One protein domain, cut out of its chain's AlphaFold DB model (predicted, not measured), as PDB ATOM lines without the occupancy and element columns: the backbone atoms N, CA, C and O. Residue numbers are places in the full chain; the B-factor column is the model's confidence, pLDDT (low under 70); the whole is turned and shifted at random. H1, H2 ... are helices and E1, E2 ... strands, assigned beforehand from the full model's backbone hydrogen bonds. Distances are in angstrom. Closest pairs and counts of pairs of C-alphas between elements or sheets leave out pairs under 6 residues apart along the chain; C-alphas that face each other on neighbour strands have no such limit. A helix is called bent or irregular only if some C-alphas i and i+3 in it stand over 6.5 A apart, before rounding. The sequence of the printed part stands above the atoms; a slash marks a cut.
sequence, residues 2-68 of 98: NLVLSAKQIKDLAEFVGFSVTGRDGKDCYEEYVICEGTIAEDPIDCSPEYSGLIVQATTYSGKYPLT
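AT A GLANCE: This is residues 2 to 68 of the 98 residues of an uncharacterized protein of Photorhabdus luminescens (UniProt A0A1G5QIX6). Look for a strongly bent four-stranded wall whose long hairpin, E2 and E3, sends its tip, residues 43 to 48, out at one end, while at the other end a single helix, H1, lies over the edge strand E1 and stands up from the sheet. The short strand E4 closes the other edge, and the long link of residues 17 to 31 leads from the helix back to E2. The printed part has 67 residues with one named helix and four named strands, in the order E1 H1 E2 E3 E4; the sheet runs E1 E2 E3 E4, antiparallel throughout, and the class is mixed, helices and strands. The whole is loose, with a radius of gyration of the C-alphas of 13.7 A, and elongated, spanning 39 by 23 by 23 A.

IN THESE COORDINATES: Start in the sheet with E2, residues 32 to 40, 18.7 A long; find C-alpha 32 at (-34.391, -88.279, -113.719). E3 is residues 51 to 58, 16.7 A, and E4 is residues 64 to 66, 6.9 A, ending at C-alpha 66 at (-35.303, -74.596, -105.507). E1 is residues 3 to 6, 10.2 A, beginning at C-alpha 3 at (-33.417, -88.945, -103.467). H1 follows it, residues 7 to 16, 14.1 A.

HOW THE PARTS SIT: E2, E3 and E4 form a meander, each strand the antiparallel neighbour of the one before; E2 and E3 are a hairpin, and so are E3 and E4. Between E2 and E3 look at N 36 and O 55, 3.1 A, within hydrogen-bond range. E2 bends by 95 degrees at residue 37 and E3 by 84 degrees at residue 54, where C-alphas 37 and 54 face each other at 4.5 A. E3 and E4 have N 56 and O 65 within range at 2.8 A. On the other side of E2, E1 is antiparallel to it, with N 5 and O 33 within range at 2.9 A. The edge strands E1 and E4 are apart. H1 is on the sheet over E1, at a height over the sheet of 8.2 A, and stands up from it at 57 degrees, on a local plane fitted to just 6 C-alphas. The closest C-alphas of H1 and E2 are those of Ala 7 and Glu 32, 6.2 A apart. In H1 every O i to N i+4 pair is within hydrogen-bond range.

THE WHOLE: The two C-alphas farthest apart are those of Phe 16 and Ile 45, 40.9 A. The sheet is only just strongly twisted, its C-alphas lying up to 4.3 A off the best plane. Residues 13 to 18, of which 13 to 16 belong to H1, and residues 43 to 48 stand free. The link from H1 to E2 is long, with 15 residues, and the printed part has no cut. The model's confidence is under 70 at residues 23 to 29 and 42 to 49.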
ATOM      1  N   ASN A   2     -29.603 -88.132-100.716       85.19
ATOM      2  CA  ASN A   2     -30.057 -87.789-102.064       85.19
ATOM      3  C   ASN A   2     -31.196 -88.732-102.440       85.19
ATOM      4  O   ASN A   2     -31.078 -89.941-102.234       85.19
ATOM      5  N   LEU A   3     -32.281 -88.179-102.969       91.12
ATOM      6  CA  LEU A   3     -33.417 -88.945-103.467       91.12
ATOM      7  C   LEU A   3     -33.483 -88.771-104.983       91.12
ATOM      8  O   LEU A   3     -33.532 -87.645-105.465       91.12
ATOM      9  N   VAL A   4     -33.466 -89.875-105.725       91.88
ATOM     10  CA  VAL A   4     -33.584 -89.860-107.189       91.88
ATOM     11  C   VAL A   4     -35.007 -90.247-107.559       91.88
ATOM     12  O   VAL A   4     -35.496 -91.278-107.096       91.88
ATOM     13  N   LEU A   5     -35.669 -89.416-108.361       90.50
ATOM     14  CA  LEU A   5     -37.024 -89.647-108.857       90.50
ATOM     15  C   LEU A   5     -37.092 -89.319-110.345       90.50
ATOM     16  O   LEU A   5     -36.494 -88.345-110.797       90.50
ATOM     17  N   SER A   6     -37.868 -90.082-111.105       90.06
ATOM     18  CA  SER A   6     -38.211 -89.707-112.477       90.06
ATOM     19  C   SER A   6     -39.305 -88.637-112.519       90.06
ATOM     20  O   SER A   6     -40.106 -88.507-111.589       90.06
ATOM     21  N   ALA A   7     -39.398 -87.912-113.637       84.56
ATOM     22  CA  ALA A   7     -40.470 -86.959-113.922       84.56
ATOM     23  C   ALA A   7     -41.855 -87.575-113.679       84.56
ATOM     24  O   ALA A   7     -42.730 -86.951-113.077       84.56
ATOM     25  N   LYS A   8     -42.034 -88.838-114.093       87.44
ATOM     26  CA  LYS A   8     -43.255 -89.600-113.838       87.44
ATOM     27  C   LYS A   8     -43.521 -89.801-112.348       87.44
ATOM     28  O   LYS A   8     -44.642 -89.573-111.918       87.44
ATOM     29  N   GLN A   9     -42.528 -90.208-111.561       89.94
ATOM     30  CA  GLN A   9     -42.714 -90.410-110.119       89.94
ATOM     31  C   GLN A   9     -43.052 -89.103-109.396       89.94
ATOM     32  O   GLN A   9     -43.910 -89.097-108.519       89.94
ATOM     33  N   ILE A  10     -42.414 -87.994-109.783       87.50
ATOM     34  CA  ILE A  10     -42.711 -86.663-109.239       87.50
ATOM     35  C   ILE A  10     -44.153 -86.267-109.571       87.50
ATOM     36  O   ILE A  10     -44.888 -85.828-108.687       87.50
ATOM     37  N   LYS A  11     -44.578 -86.478-110.823       86.62
ATOM     38  CA  LYS A  11     -45.956 -86.238-111.253       86.62
ATOM     39  C   LYS A  11     -46.955 -87.096-110.472       86.62
ATOM     40  O   LYS A  11     -47.888 -86.547-109.896       86.62
ATOM     41  N   ASP A  12     -46.738 -88.410-110.421       88.69
ATOM     42  CA  ASP A  12     -47.632 -89.358-109.750       88.69
ATOM     43  C   ASP A  12     -47.770 -89.007-108.244       88.69
ATOM     44  O   ASP A  12     -48.865 -89.078-107.687       88.69
ATOM     45  N   LEU A  13     -46.690 -88.559-107.584       89.75
ATOM     46  CA  LEU A  13     -46.725 -88.071-106.195       89.75
ATOM     47  C   LEU A  13     -47.531 -86.776-106.039       89.75
ATOM     48  O   LEU A  13     -48.332 -86.671-105.111       89.75
ATOM     49  N   ALA A  14     -47.326 -85.801-106.925       86.00
ATOM     50  CA  ALA A  14     -48.045 -84.530-106.896       86.00
ATOM     51  C   ALA A  14     -49.552 -84.725-107.133       86.00
ATOM     52  O   ALA A  14     -50.372 -84.147-106.421       86.00
ATOM     53  N   GLU A  15     -49.927 -85.592-108.072       87.56
ATOM     54  CA  GLU A  15     -51.327 -85.949-108.314       87.56
ATOM     55  C   GLU A  15     -51.928 -86.723-107.132       87.56
ATOM     56  O   GLU A  15     -53.064 -86.454-106.738       87.56
ATOM     57  N   PHE A  16     -51.161 -87.618-106.497       91.56
ATOM     58  CA  PHE A  16     -51.602 -88.345-105.303       91.56
ATOM     59  C   PHE A  16     -51.950 -87.416-104.131       91.56
ATOM     60  O   PHE A  16     -52.930 -87.661-103.427       91.56
ATOM     61  N   VAL A  17     -51.186 -86.337-103.924       87.75
ATOM     62  CA  VAL A  17     -51.470 -85.341-102.872       87.75
ATOM     63  C   VAL A  17     -52.471 -84.254-103.304       87.75
ATOM     64  O   VAL A  17     -52.757 -83.348-102.525       87.75
ATOM     65  N   GLY A  18     -53.051 -84.362-104.506       83.94
ATOM     66  CA  GLY A  18     -54.170 -83.532-104.965       83.94
ATOM     67  C   GLY A  18     -53.799 -82.327-105.833       83.94
ATOM     68  O   GLY A  18     -54.672 -81.508-106.118       83.94
ATOM     69  N   PHE A  19     -52.545 -82.202-106.277       81.31
ATOM     70  CA  PHE A  19     -52.166 -81.187-107.264       81.31
ATOM     71  C   PHE A  19     -52.520 -81.647-108.681       81.31
ATOM     72  O   PHE A  19     -52.386 -82.818-109.026       81.31
ATOM     73  N   SER A  20     -52.931 -80.707-109.532       80.19
ATOM     74  CA  SER A  20     -53.110 -80.965-110.962       80.19
ATOM     75  C   SER A  20     -51.836 -80.575-111.705       80.19
ATOM     76  O   SER A  20     -51.501 -79.393-111.782       80.19
ATOM     77  N   VAL A  21     -51.110 -81.561-112.235       75.88
ATOM     78  CA  VAL A  21     -49.861 -81.327-112.971       75.88
ATOM     79  C   VAL A  21     -50.125 -81.384-114.472       75.88
ATOM     80  O   VAL A  21     -50.169 -82.452-115.086       75.88
ATOM     81  N   THR A  22     -50.259 -80.214-115.090       70.50
ATOM     82  CA  THR A  22     -50.328 -80.083-116.550       70.50
ATOM     83  C   THR A  22     -48.916 -79.967-117.122       70.50
ATOM     84  O   THR A  22     -48.271 -78.926-117.003       70.50
ATOM     85  N   GLY A  23     -48.408 -81.041-117.725       61.88
ATOM     86  CA  GLY A  23     -47.155 -80.999-118.483       61.88
ATOM     87  C   GLY A  23     -47.377 -80.453-119.895       61.88
ATOM     88  O   GLY A  23     -48.465 -80.595-120.447       61.88
ATOM     89  N   ARG A  24     -46.339 -79.873-120.514       56.09
ATOM     90  CA  ARG A  24     -46.311 -79.773-121.982       56.09
ATOM     91  C   ARG A  24     -46.218 -81.197-122.522       56.09
ATOM     92  O   ARG A  24     -45.264 -81.903-122.187       56.09
ATOM     93  N   ASP A  25     -47.207 -81.611-123.309       49.38
ATOM     94  CA  ASP A  25     -47.212 -82.909-123.980       49.38
ATOM     95  C   ASP A  25     -45.870 -83.133-124.696       49.38
ATOM     96  O   ASP A  25     -45.483 -82.355-125.568       49.38
ATOM     97  N   GLY A  26     -45.129 -84.170-124.288       54.91
ATOM     98  CA  GLY A  26     -43.885 -84.592-124.944       54.91
ATOM     99  C   GLY A  26     -42.579 -84.441-124.155       54.91
ATOM    100  O   GLY A  26     -41.535 -84.803-124.694       54.91
ATOM    101  N   LYS A  27     -42.584 -83.954-122.904       59.16
ATOM    102  CA  LYS A  27     -41.379 -84.033-122.050       59.16
ATOM    103  C   LYS A  27     -41.192 -85.466-121.534       59.16
ATOM    104  O   LYS A  27     -42.154 -86.091-121.093       59.16
ATOM    105  N   ASP A  28     -39.972 -85.985-121.640       62.66
ATOM    106  CA  ASP A  28     -39.646 -87.398-121.436       62.66
ATOM    107  C   ASP A  28     -39.988 -87.845-120.002       62.66
ATOM    108  O   ASP A  28     -39.375 -87.408-119.029       62.66
ATOM    109  N   CYS A  29     -40.995 -88.711-119.845       67.19
ATOM    110  CA  CYS A  29     -41.476 -89.190-118.540       67.19
ATOM    111  C   CYS A  29     -40.393 -89.915-117.714       67.19
ATOM    112  O   CYS A  29     -40.598 -90.189-116.528       67.19
ATOM    113  N   TYR A  30     -39.270 -90.245-118.353       74.75
ATOM    114  CA  TYR A  30     -38.124 -90.943-117.786       74.75
ATOM    115  C   TYR A  30     -36.967 -90.014-117.400       74.75
ATOM    116  O   TYR A  30     -35.952 -90.508-116.921       74.75
ATOM    117  N   GLU A  31     -37.095 -88.695-117.581       85.25
ATOM    118  CA  GLU A  31     -36.082 -87.744-117.116       85.25
ATOM    119  C   GLU A  31     -35.920 -87.869-115.596       85.25
ATOM    120  O   GLU A  31     -36.897 -87.780-114.848       85.25
ATOM    121  N   GLU A  32     -34.695 -88.123-115.138       90.31
ATOM    122  CA  GLU A  32     -34.391 -88.279-113.719       90.31
ATOM    123  C   GLU A  32     -33.995 -86.944-113.093       90.31
ATOM    124  O   GLU A  32     -33.270 -86.129-113.669       90.31
ATOM    125  N   TYR A  33     -34.437 -86.763-111.856       89.31
ATOM    126  CA  TYR A  33     -34.103 -85.630-111.024       89.31
ATOM    127  C   TYR A  33     -33.548 -86.109-109.692       89.31
ATOM    128  O   TYR A  33     -34.015 -87.093-109.112       89.31
ATOM    129  N   VAL A  34     -32.563 -85.379-109.182       92.19
ATOM    130  CA  VAL A  34     -31.979 -85.603-107.864       92.19
ATOM    131  C   VAL A  34     -32.473 -84.513-106.926       92.19
ATOM    132  O   VAL A  34     -32.234 -83.333-107.168       92.19
ATOM    133  N   ILE A  35     -33.141 -84.914-105.850       91.00
ATOM    134  CA  ILE A  35     -33.468 -84.048-104.720       91.00
ATOM    135  C   ILE A  35     -32.318 -84.133-103.720       91.00
ATOM    136  O   ILE A  35     -32.046 -85.204-103.163       91.00
ATOM    137  N   CYS A  36     -31.627 -83.019-103.506       89.00
ATOM    138  CA  CYS A  36     -30.471 -82.921-102.616       89.00
ATOM    139  C   CYS A  36     -30.360 -81.524-101.998       89.00
ATOM    140  O   CYS A  36     -31.013 -80.585-102.442       89.00
ATOM    141  N   GLU A  37     -29.534 -81.377-100.963       89.69
ATOM    142  CA  GLU A  37     -29.119 -80.049-100.508       89.69
ATOM    143  C   GLU A  37     -28.146 -79.444-101.524       89.69
ATOM    144  O   GLU A  37     -27.237 -80.122-102.009       89.69
ATOM    145  N   GLY A  38     -28.323 -78.168-101.846       87.12
ATOM    146  CA  GLY A  38     -27.465 -77.475-102.790       87.12
ATOM    147  C   GLY A  38     -27.702 -75.976-102.818       87.12
ATOM    148  O   GLY A  38     -28.560 -75.442-102.113       87.12
ATOM    149  N   THR A  39     -26.909 -75.308-103.654       84.19
ATOM    150  CA  THR A  39     -27.029 -73.875-103.898       84.19
ATOM    151  C   THR A  39     -27.394 -73.567-105.346       84.19
ATOM    152  O   THR A  39     -26.949 -74.242-106.291       84.19
ATOM    153  N   ILE A  40     -28.232 -72.546-105.512       82.44
ATOM    154  CA  ILE A  40     -28.558 -71.923-106.795       82.44
ATOM    155  C   ILE A  40     -28.110 -70.471-106.690       82.44
ATOM    156  O   ILE A  40     -28.623 -69.725-105.857       82.44
ATOM    157  N   ALA A  41     -27.128 -70.101-107.508       73.75
ATOM    158  CA  ALA A  41     -26.690 -68.719-107.612       73.75
ATOM    159  C   ALA A  41     -27.763 -67.911-108.351       73.75
ATOM    160  O   ALA A  41     -28.171 -68.295-109.448       73.75
ATOM    161  N   GLU A  42     -28.200 -66.803-107.759       65.19
ATOM    162  CA  GLU A  42     -28.744 -65.690-108.534       65.19
ATOM    163  C   GLU A  42     -27.546 -64.957-109.177       65.19
ATOM    164  O   GLU A  42     -26.475 -64.924-108.580       65.19
ATOM    165  N   ASP A  43     -27.683 -64.482-110.419       57.28
ATOM    166  CA  ASP A  43     -26.620 -63.989-111.321       57.28
ATOM    167  C   ASP A  43     -25.363 -63.331-110.675       57.28
ATOM    168  O   ASP A  43     -25.453 -62.594-109.692       57.28
ATOM    169  N   PRO A  44     -24.170 -63.471-111.294       50.06
ATOM    170  CA  PRO A  44     -22.874 -63.115-110.711       50.06
ATOM    171  C   PRO A  44     -22.584 -61.606-110.650       50.06
ATOM    172  O   PRO A  44     -21.446 -61.221-110.378       50.06
ATOM    173  N   ILE A  45     -23.560 -60.743-110.940       55.78
ATOM    174  CA  ILE A  45     -23.322 -59.300-111.067       55.78
ATOM    175  C   ILE A  45     -23.273 -58.611-109.701       55.78
ATOM    176  O   ILE A  45     -22.565 -57.615-109.583       55.78
ATOM    177  N   ASP A  46     -23.945 -59.128-108.663       47.03
ATOM    178  CA  ASP A  46     -24.071 -58.332-107.434       47.03
ATOM    179  C   ASP A  46     -24.341 -59.125-106.145       47.03
ATOM    180  O   ASP A  46     -25.323 -58.872-105.463       47.03
ATOM    181  N   CYS A  47     -23.479 -60.088-105.784       50.09
ATOM    182  CA  CYS A  47     -23.497 -60.759-104.463       50.09
ATOM    183  C   CYS A  47     -24.907 -61.161-103.955       50.09
ATOM    184  O   CYS A  47     -25.180 -61.099-102.752       50.09
ATOM    185  N   SER A  48     -25.803 -61.519-104.877       52.19
ATOM    186  CA  SER A  48     -27.210 -61.787-104.603       52.19
ATOM    187  C   SER A  48     -27.346 -63.040-103.737       52.19
ATOM    188  O   SER A  48     -26.495 -63.934-103.822       52.19
ATOM    189  N   PRO A  49     -28.371 -63.126-102.872       54.16
ATOM    190  CA  PRO A  49     -28.516 -64.248-101.959       54.16
ATOM    191  C   PRO A  49     -28.658 -65.557-102.740       54.16
ATOM    192  O   PRO A  49     -29.654 -65.806-103.410       54.16
ATOM    193  N   GLU A  50     -27.651 -66.421-102.625       70.69
ATOM    194  CA  GLU A  50     -27.733 -67.791-103.110       70.69
ATOM    195  C   GLU A  50     -28.896 -68.494-102.402       70.69
ATOM    196  O   GLU A  50     -28.961 -68.522-101.167       70.69
ATOM    197  N   TYR A  51     -29.806 -69.106-103.161       79.62
ATOM    198  CA  TYR A  51     -30.730 -70.048-102.545       79.62
ATOM    199  C   TYR A  51     -29.893 -71.211-102.014       79.62
ATOM    200  O   TYR A  51     -29.258 -71.908-102.803       79.62
ATOM    201  N   SER A  52     -29.891 -71.416-100.697       82.56
ATOM    202  CA  SER A  52     -29.231 -72.536-100.027       82.56
ATOM    203  C   SER A  52     -30.283 -73.377 -99.315       82.56
ATOM    204  O   SER A  52     -30.962 -72.901 -98.403       82.56
ATOM    205  N   GLY A  53     -30.461 -74.617 -99.762       86.50
ATOM    206  CA  GLY A  53     -31.519 -75.484 -99.256       86.50
ATOM    207  C   GLY A  53     -31.702 -76.735-100.099       86.50
ATOM    208  O   GLY A  53     -30.773 -77.190-100.763       86.50
ATOM    209  N   LEU A  54     -32.908 -77.303-100.072       88.81
ATOM    210  CA  LEU A  54     -33.250 -78.439-100.923       88.81
ATOM    211  C   LEU A  54     -33.452 -77.969-102.362       88.81
ATOM    212  O   LEU A  54     -34.188 -77.025-102.629       88.81
ATOM    213  N   ILE A  55     -32.829 -78.656-103.307       89.06
ATOM    214  CA  ILE A  55     -32.967 -78.396-104.735       89.06
ATOM    215  C   ILE A  55     -33.382 -79.669-105.462       89.06
ATOM    216  O   ILE A  55     -33.072 -80.778-105.029       89.06
ATOM    217  N   VAL A  56     -34.056 -79.493-106.592       89.06
ATOM    218  CA  VAL A  56     -34.252 -80.510-107.622       89.06
ATOM    219  C   VAL A  56     -33.244 -80.230-108.729       89.06
ATOM    220  O   VAL A  56     -33.271 -79.163-109.340       89.06
ATOM    221  N   GLN A  57     -32.351 -81.171-109.000       89.12
ATOM    222  CA  GLN A  57     -31.365 -81.069-110.070       89.12
ATOM    223  C   GLN A  57     -31.696 -82.062-111.183       89.12
ATOM    224  O   GLN A  57     -31.827 -83.256-110.920       89.12
ATOM    225  N   ALA A  58     -31.802 -81.582-112.423       86.88
ATOM    226  CA  ALA A  58     -31.928 -82.454-113.586       86.88
ATOM    227  C   ALA A  58     -30.619 -83.229-113.811       86.88
ATOM    228  O   ALA A  58     -29.528 -82.667-113.688       86.88
ATOM    229  N   THR A  59     -30.705 -84.517-114.145       85.50
ATOM    230  CA  THR A  59     -29.506 -85.328-114.429       85.50
ATOM    231  C   THR A  59     -28.996 -85.151-115.858       85.50
ATOM    232  O   THR A  59     -27.820 -85.395-116.128       85.50
ATOM    233  N   THR A  60     -29.861 -84.716-116.777       83.19
ATOM    234  CA  THR A  60     -29.591 -84.664-118.223       83.19
ATOM    235  C   THR A  60     -29.167 -83.283-118.732       83.19
ATOM    236  O   THR A  60     -28.590 -83.184-119.813       83.19
ATOM    237  N   TYR A  61     -29.405 -82.216-117.967       80.94
ATOM    238  CA  TYR A  61     -28.931 -80.855-118.244       80.94
ATOM    239  C   TYR A  61     -28.628 -80.121-116.938       80.94
ATOM    240  O   TYR A  61     -28.986 -80.564-115.853       80.94
ATOM    241  N   SER A  62     -27.987 -78.959-117.029       77.19
ATOM    242  CA  SER A  62     -27.571 -78.142-115.881       77.19
ATOM    243  C   SER A  62     -28.718 -77.399-115.172       77.19
ATOM    244  O   SER A  62     -28.493 -76.349-114.576       77.19
ATOM    245  N   GLY A  63     -29.950 -77.909-115.244       80.75
ATOM    246  CA  GLY A  63     -31.121 -77.306-114.614       80.75
ATOM    247  C   GLY A  63     -31.165 -77.588-113.120       80.75
ATOM    248  O   GLY A  63     -31.068 -78.742-112.697       80.75
ATOM    249  N   LYS A  64     -31.338 -76.532-112.325       84.50
ATOM    250  CA  LYS A  64     -31.533 -76.608-110.876       84.50
ATOM    251  C   LYS A  64     -32.768 -75.810-110.492       84.50
ATOM    252  O   LYS A  64     -32.939 -74.687-110.964       84.50
ATOM    253  N   TYR A  65     -33.575 -76.381-109.606       83.06
ATOM    254  CA  TYR A  65     -34.815 -75.779-109.143       83.06
ATOM    255  C   TYR A  65     -34.883 -75.770-107.615       83.06
ATOM    256  O   TYR A  65     -34.622 -76.810-107.012       83.06
ATOM    257  N   PRO A  66     -35.194 -74.640-106.956       84.56
ATOM    258  CA  PRO A  66     -35.303 -74.596-105.507       84.56
ATOM    259  C   PRO A  66     -36.584 -75.307-105.062       84.56
ATOM    260  O   PRO A  66     -37.656 -75.094-105.628       84.56
ATOM    261  N   LEU A  67     -36.493 -76.120-104.010       82.56
ATOM    262  CA  LEU A  67     -37.655 -76.635-103.289       82.56
ATOM    263  C   LEU A  67     -37.984 -75.670-102.157       82.56
ATOM    264  O   LEU A  67     -37.400 -75.708-101.075       82.56
ATOM    265  N   THR A  68     -38.925 -74.776-102.418       76.12
ATOM    266  CA  THR A  68     -39.380 -73.778-101.453       76.12
ATOM    267  C   THR A  68     -40.880 -73.913-101.219       76.12
ATOM    268  O   THR A  68     -41.640 -74.196-102.138       76.12
TER     269      THR A  68